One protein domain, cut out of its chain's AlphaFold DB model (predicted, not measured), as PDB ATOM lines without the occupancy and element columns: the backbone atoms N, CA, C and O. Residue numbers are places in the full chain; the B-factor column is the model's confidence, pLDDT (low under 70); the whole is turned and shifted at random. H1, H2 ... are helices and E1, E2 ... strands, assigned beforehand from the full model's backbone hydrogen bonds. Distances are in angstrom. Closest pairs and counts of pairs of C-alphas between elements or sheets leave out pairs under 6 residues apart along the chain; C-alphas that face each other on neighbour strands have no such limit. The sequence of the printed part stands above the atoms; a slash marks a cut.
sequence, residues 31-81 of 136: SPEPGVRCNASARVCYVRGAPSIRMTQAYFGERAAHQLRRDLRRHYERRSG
ATOM      1  N   SER A  31      56.668  19.378  16.915       93.81
ATOM      2  CA  SER A  31      56.928  19.038  15.507       93.81
ATOM      3  C   SER A  31      57.309  17.561  15.414       93.81
ATOM      4  O   SER A  31      58.458  17.233  15.693       93.81
ATOM      5  N   PRO A  32      56.356  16.664  15.116       91.00
ATOM      6  CA  PRO A  32      56.610  15.224  15.164       91.00
ATOM      7  C   PRO A  32      57.449  14.728  13.978       91.00
ATOM      8  O   PRO A  32      58.149  13.731  14.094       91.00
ATOM      9  N   GLU A  33      57.391  15.436  12.849       92.75
ATOM     10  CA  GLU A  33      58.084  15.104  11.607       92.75
ATOM     11  C   GLU A  33      58.548  16.391  10.904       92.75
ATOM     12  O   GLU A  33      57.963  17.464  11.123       92.75
ATOM     13  N   PRO A  34      59.556  16.316  10.015       93.06
ATOM     14  CA  PRO A  34      59.975  17.453   9.205       93.06
ATOM     15  C   PRO A  34      58.803  18.088   8.442       93.06
ATOM     16  O   PRO A  34      58.068  17.431   7.708       93.06
ATOM     17  N   GLY A  35      58.625  19.400   8.609       91.12
ATOM     18  CA  GLY A  35      57.573  20.161   7.925       91.12
ATOM     19  C   GLY A  35      56.170  20.053   8.538       91.12
ATOM     20  O   GLY A  35      55.256  20.710   8.029       91.12
ATOM     21  N   VAL A  36      56.000  19.299   9.631       95.94
ATOM     22  CA  VAL A  36      54.753  19.210  10.403       95.94
ATOM     23  C   VAL A  36      54.900  19.984  11.710       95.94
ATOM     24  O   VAL A  36      55.828  19.754  12.477       95.94
ATOM     25  N   ARG A  37      53.958  20.884  12.001       96.50
ATOM     26  CA  ARG A  37      53.856  21.569  13.300       96.50
ATOM     27  C   ARG A  37      52.472  21.337  13.879       96.50
ATOM     28  O   ARG A  37      51.485  21.711  13.260       96.50
ATOM     29  N   CYS A  38      52.379  20.740  15.053       96.50
ATOM     30  CA  CYS A  38      51.129  20.450  15.741       96.50
ATOM     31  C   CYS A  38      50.946  21.379  16.930       96.50
ATOM     32  O   CYS A  38      51.878  21.566  17.696       96.50
ATOM     33  N   ASN A  39      49.753  21.943  17.098       95.56
ATOM     34  CA  ASN A  39      49.346  22.692  18.280       95.56
ATOM     35  C   ASN A  39      48.484  21.778  19.162       95.56
ATOM     36  O   ASN A  39      47.347  21.476  18.811       95.56
ATOM     37  N   ALA A  40      49.031  21.334  20.291       92.94
ATOM     38  CA  ALA A  40      48.390  20.479  21.279       92.94
ATOM     39  C   ALA A  40      47.162  21.127  21.935       92.94
ATOM     40  O   ALA A  40      46.179  20.436  22.180       92.94
ATOM     41  N   SER A  41      47.169  22.444  22.167       90.56
ATOM     42  CA  SER A  41      46.012  23.141  22.752       90.56
ATOM     43  C   SER A  41      44.854  23.273  21.771       90.56
ATOM     44  O   SER A  41      43.706  23.075  22.152       90.56
ATOM     45  N   ALA A  42      45.146  23.574  20.506       92.12
ATOM     46  CA  ALA A  42      44.138  23.611  19.449       92.12
ATOM     47  C   ALA A  42      43.775  22.208  18.930       92.12
ATOM     48  O   ALA A  42      42.759  22.054  18.261       92.12
ATOM     49  N   ARG A  43      44.608  21.196  19.215       95.75
ATOM     50  CA  ARG A  43      44.555  19.843  18.637       95.75
ATOM     51  C   ARG A  43      44.516  19.858  17.106       95.75
ATOM     52  O   ARG A  43      43.737  19.134  16.494       95.75
ATOM     53  N   VAL A  44      45.354  20.693  16.489       96.56
ATOM     54  CA  VAL A  44      45.455  20.857  15.027       96.56
ATOM     55  C   VAL A  44      46.911  20.773  14.595       96.56
ATOM     56  O   VAL A  44      47.776  21.412  15.194       96.56
ATOM     57  N   CYS A  45      47.180  20.021  13.531       96.94
ATOM     58  CA  CYS A  45      48.486  19.977  12.880       96.94
ATOM     59  C   CYS A  45      48.500  20.769  11.574       96.94
ATOM     60  O   CYS A  45      47.506  20.826  10.855       96.94
ATOM     61  N   TYR A  46      49.657  21.339  11.255       96.00
ATOM     62  CA  TYR A  46      49.907  22.198  10.107       96.00
ATOM     63  C   TYR A  46      51.048  21.631   9.265       96.00
ATOM     64  O   TYR A  46      52.053  21.176   9.807       96.00
ATOM     65  N   VAL A  47      50.909  21.703   7.943       94.81
ATOM     66  CA  VAL A  47      51.948  21.358   6.965       94.81
ATOM     67  C   VAL A  47      52.158  22.566   6.069       94.81
ATOM     68  O   VAL A  47      51.194  23.087   5.512       94.81
ATOM     69  N   ARG A  48      53.404  23.044   5.955       91.50
ATOM     70  CA  ARG A  48      53.733  24.283   5.211       91.50
ATOM     71  C   ARG A  48      52.856  25.482   5.631       91.50
ATOM     72  O   ARG A  48      52.431  26.275   4.801       91.50
ATOM     73  N   GLY A  49      52.538  25.572   6.924       87.75
ATOM     74  CA  GLY A  49      51.706  26.642   7.492       87.75
ATOM     75  C   GLY A  49      50.190  26.481   7.309       87.75
ATOM     76  O   GLY A  49      49.439  27.248   7.903       87.75
ATOM     77  N   ALA A  50      49.714  25.479   6.564       90.69
ATOM     78  CA  ALA A  50      48.285  25.225   6.366       90.69
ATOM     79  C   ALA A  50      47.773  24.092   7.279       90.69
ATOM     80  O   ALA A  50      48.474  23.087   7.428       90.69
ATOM     81  N   PRO A  51      46.561  24.192   7.867       93.62
ATOM     82  CA  PRO A  51      45.974  23.106   8.649       93.62
ATOM     83  C   PRO A  51      45.829  21.824   7.821       93.62
ATOM     84  O   PRO A  51      45.307  21.844   6.708       93.62
ATOM     85  N   SER A  52      46.250  20.691   8.377       96.44
ATOM     86  CA  SER A  52      46.226  19.385   7.723       96.44
ATOM     87  C   SER A  52      45.301  18.432   8.468       96.44
ATOM     88  O   SER A  52      45.590  18.021   9.592       96.44
ATOM     89  N   ILE A  53      44.201  18.036   7.822       95.75
ATOM     90  CA  ILE A  53      43.261  17.040   8.364       95.75
ATOM     91  C   ILE A  53      43.980  15.707   8.579       95.75
ATOM     92  O   ILE A  53      43.854  15.130   9.651       95.75
ATOM     93  N   ARG A  54      44.789  15.267   7.604       96.94
ATOM     94  CA  ARG A  54      45.536  14.002   7.671       96.94
ATOM     95  C   ARG A  54      46.471  13.953   8.880       96.94
ATOM     96  O   ARG A  54      46.438  12.988   9.630       96.94
ATOM     97  N   MET A  55      47.264  15.005   9.098       96.88
ATOM     98  CA  MET A  55      48.179  15.044  10.248       96.88
ATOM     99  C   MET A  55      47.424  15.217  11.567       96.88
ATOM    100  O   MET A  55      47.778  14.614  12.571       96.88
ATOM    101  N   THR A  56      46.335  15.987  11.563       96.69
ATOM    102  CA  THR A  56      45.482  16.138  12.749       96.69
ATOM    103  C   THR A  56      44.832  14.809  13.144       96.69
ATOM    104  O   THR A  56      44.772  14.487  14.324       96.69
ATOM    105  N   GLN A  57      44.407  14.003  12.172       97.56
ATOM    106  CA  GLN A  57      43.878  12.657  12.394       97.56
ATOM    107  C   GLN A  57      44.951  11.725  12.958       97.56
ATOM    108  O   GLN A  57      44.696  11.057  13.955       97.56
ATOM    109  N   ALA A  58      46.153  11.737  12.372       96.75
ATOM    110  CA  ALA A  58      47.261  10.883  12.792       96.75
ATOM    111  C   ALA A  58      47.706  11.145  14.243       96.75
ATOM    112  O   ALA A  58      47.910  10.196  14.993       96.75
ATOM    113  N   TYR A  59      47.816  12.414  14.658       96.75
ATOM    114  CA  TYR A  59      48.359  12.767  15.980       96.75
ATOM    115  C   TYR A  59      47.304  13.088  17.049       96.75
ATOM    116  O   TYR A  59      47.590  12.971  18.238       96.75
ATOM    117  N   PHE A  60      46.087  13.498  16.669       96.50
ATOM    118  CA  PHE A  60      45.026  13.882  17.616       96.50
ATOM    119  C   PHE A  60      43.727  13.074  17.479       96.50
ATOM    120  O   PHE A  60      42.806  13.275  18.285       96.50
ATOM    121  N   GLY A  61      43.653  12.168  16.501       97.12
ATOM    122  CA  GLY A  61      42.540  11.251  16.268       97.12
ATOM    123  C   GLY A  61      41.398  11.815  15.415       97.12
ATOM    124  O   GLY A  61      41.309  13.012  15.124       97.12
ATOM    125  N   GLU A  62      40.465  10.930  15.055       96.62
ATOM    126  CA  GLU A  62      39.324  11.222  14.168       96.62
ATOM    127  C   GLU A  62      38.462  12.389  14.634       96.62
ATOM    128  O   GLU A  62      38.040  13.223  13.835       96.62
ATOM    129  N   ARG A  63      38.201  12.477  15.942       96.94
ATOM    130  CA  ARG A  63      37.355  13.538  16.505       96.94
ATOM    131  C   ARG A  63      37.941  14.922  16.225       96.94
ATOM    132  O   ARG A  63      37.216  15.804  15.767       96.94
ATOM    133  N   ALA A  64      39.248  15.087  16.429       96.44
ATOM    134  CA  ALA A  64      39.947  16.339  16.152       96.44
ATOM    135  C   ALA A  64      39.964  16.650  14.647       96.44
ATOM    136  O   ALA A  64      39.678  17.774  14.236       96.44
ATOM    137  N   ALA A  65      40.203  15.640  13.806       97.19
ATOM    138  CA  ALA A  65      40.180  15.789  12.352       97.19
ATOM    139  C   ALA A  65      38.793  16.188  11.816       97.19
ATOM    140  O   ALA A  65      38.675  17.059  10.950       97.19
ATOM    141  N   HIS A  66      37.726  15.590  12.350       96.94
ATOM    142  CA  HIS A  66      36.350  15.944  12.015       96.94
ATOM    143  C   HIS A  66      35.987  17.359  12.454       96.94
ATOM    144  O   HIS A  66      35.315  18.067  11.700       96.94
ATOM    145  N   GLN A  67      36.424  17.776  13.642       96.81
ATOM    146  CA  GLN A  67      36.225  19.140  14.121       96.81
ATOM    147  C   GLN A  67      36.933  20.144  13.206       96.81
ATOM    148  O   GLN A  67      36.275  21.030  12.663       96.81
ATOM    149  N   LEU A  68      38.213  19.911  12.899       95.56
ATOM    150  CA  LEU A  68      38.972  20.737  11.961       95.56
ATOM    151  C   LEU A  68      38.292  20.820  10.587       95.56
ATOM    152  O   LEU A  68      38.178  21.902  10.016       95.56
ATOM    153  N   ARG A  69      37.785  19.700  10.056       94.50
ATOM    154  CA  ARG A  69      37.048  19.677   8.781       94.50
ATOM    155  C   ARG A  69      35.808  20.580   8.820       94.50
ATOM    156  O   ARG A  69      35.548  21.294   7.852       94.50
ATOM    157  N   ARG A  70      35.042  20.563   9.919       93.88
ATOM    158  CA  ARG A  70      33.870  21.443  10.096       93.88
ATOM    159  C   ARG A  70      34.281  22.908  10.195       93.88
ATOM    160  O   ARG A  70      33.634  23.748   9.574       93.88
ATOM    161  N   ASP A  71      35.350  23.208  10.923       91.81
ATOM    162  CA  ASP A  71      35.830  24.578  11.099       91.81
ATOM    163  C   ASP A  71      36.343  25.160   9.781       91.81
ATOM    164  O   ASP A  71      35.921  26.248   9.386       91.81
ATOM    165  N   LEU A  72      37.157  24.406   9.036       89.44
ATOM    166  CA  LEU A  72      37.624  24.798   7.702       89.44
ATOM    167  C   LEU A  72      36.457  25.059   6.747       89.44
ATOM    168  O   LEU A  72      36.455  26.070   6.045       89.44
ATOM    169  N   ARG A  73      35.431  24.201   6.765       85.81
ATOM    170  CA  ARG A  73      34.209  24.401   5.979       85.81
ATOM    171  C   ARG A  73      33.503  25.707   6.357       85.81
ATOM    172  O   ARG A  73      33.208  26.500   5.473       85.81
ATOM    173  N   ARG A  74      33.295  25.974   7.652       84.94
ATOM    174  CA  ARG A  74      32.679  27.227   8.136       84.94
ATOM    175  C   ARG A  74      33.503  28.463   7.776       84.94
ATOM    176  O   ARG A  74      32.944  29.527   7.525       84.94
ATOM    177  N   HIS A  75      34.832  28.365   7.800       85.06
ATOM    178  CA  HIS A  75      35.719  29.452   7.379       85.06
ATOM    179  C   HIS A  75      35.622  29.713   5.877       85.06
ATOM    180  O   HIS A  75      35.535  30.871   5.469       85.06
ATOM    181  N   TYR A  76      35.578  28.654   5.069       73.12
ATOM    182  CA  TYR A  76      35.359  28.760   3.633       73.12
ATOM    183  C   TYR A  76      33.991  29.379   3.314       73.12
ATOM    184  O   TYR A  76      33.925  30.319   2.528       73.12
ATOM    185  N   GLU A  77      32.922  28.927   3.976       67.56
ATOM    186  CA  GLU A  77      31.560  29.468   3.836       67.56
ATOM    187  C   GLU A  77      31.501  30.956   4.222       67.56
ATOM    188  O   GLU A  77      31.012  31.771   3.449       67.56
ATOM    189  N   ARG A  78      32.082  31.357   5.363       76.62
ATOM    190  CA  ARG A  78      32.126  32.776   5.769       76.62
ATOM    191  C   ARG A  78      32.885  33.661   4.782       76.62
ATOM    192  O   ARG A  78      32.459  34.781   4.530       76.62
ATOM    193  N   ARG A  79      33.996  33.172   4.222       73.56
ATOM    194  CA  ARG A  79      34.789  33.920   3.231       73.56
ATOM    195  C   ARG A  79      34.105  33.987   1.864       73.56
ATOM    196  O   ARG A  79      34.320  34.945   1.134       73.56
ATOM    197  N   SER A  80      33.299  32.984   1.527       61.25
ATOM    198  CA  SER A  80      32.645  32.855   0.217       61.25
ATOM    199  C   SER A  80      31.233  33.458   0.175       61.25
ATOM    200  O   SER A  80      30.594  33.417  -0.873       61.25
ATOM    201  N   GLY A  81      30.736  34.011   1.290       48.66
ATOM    202  CA  GLY A  81      29.332  34.404   1.439       48.66
ATOM    203  C   GLY A  81      28.394  33.186   1.509       48.66
ATOM    204  O   GLY A  81      28.863  32.049   1.430       48.66
TER     205      GLY A  81
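Overview. This is residues 31 to 81 of the 136 residues of an uncharacterized protein of Candidatus Competibacteraceae bacterium (UniProt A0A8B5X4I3). A small body is made of a two-stranded hairpin, E1 and E2, with the short helix H1 packed over it, mostly over E2. The chain then folds back into the much longer helix H2, which packs on H1 with residues 63 to 69 alone and reaches away as an arm, its residues 73 to 80 sticking out together with Gly 81. The printed part has 51 residues, with named elements in the order E1, E2, H1, H2, and the two strands form an antiparallel sheet of order E1 - E2. The class is mixed, helices and strands, with 27 residues in helices and 8 in strands. The whole is compact, with a radius of gyration of the C-alphas of 11.2 A, yet elongated in outline, spanning 36 by 22 by 17 A.

Arrangement. E1, residues 36 to 39, and E2, residues 44 to 47, are antiparallel neighbours and a hairpin, with 157 degrees between their directions. C-alphas 38 and 45 face each other at 3.9 A; N 37 and O 46, at 2.9 A, and N 46 and O 37, at 2.7 A, are within hydrogen-bond range. Residues 46 to 47 of E2 also pair, antiparallel, with residues 50 to 51, a stretch too short to be named. The closest C-alphas of E2 and H1, residues 53 to 60, are those of Cys 45 and Thr 56, 4.9 A apart. H2, residues 62 to 80, touches H1 with residues 63 to 69 alone, the closest C-alphas being those of Gln 57 and Ala 65, at 4.8 A. These two helices form a helical hairpin and run opposite ways at a tilt of 37 degrees, only just steep. The closest C-alphas of E2 and H2 are those of Val 44 and Leu 68, 7.2 A apart. E1 and H2 are apart. In H1 and H2 every O i to N i+4 pair is within hydrogen-bond range.

Along the chain. E1 begins at C-alpha 36, (54.753, 19.210, 10.403), and measures 10.2 A from first to last C-alpha. E2, residues 44 to 47, measures 10.4 A. H1, residues 53 to 60, measures 9.9 A and begins at C-alpha 53, (43.261, 17.040, 8.364). H2, residues 62 to 80, measures 26.6 A and ends at C-alpha 80, (32.645, 32.855, 0.217).

Size, cuts and confidence. The two C-alphas farthest apart are those of Glu 33 and Gly 81, at 36.1 A. Without residues 73 to 81, which stand free, the body has 42 residues and spans 26 by 17 by 16 A. The printed part has no cut, and the links E1 to E2, E2 to H1 and H1 to H2 are tight. The mean pLDDT of the printed part is 90.9, with residue 77 and residues 80 to 81 under 70.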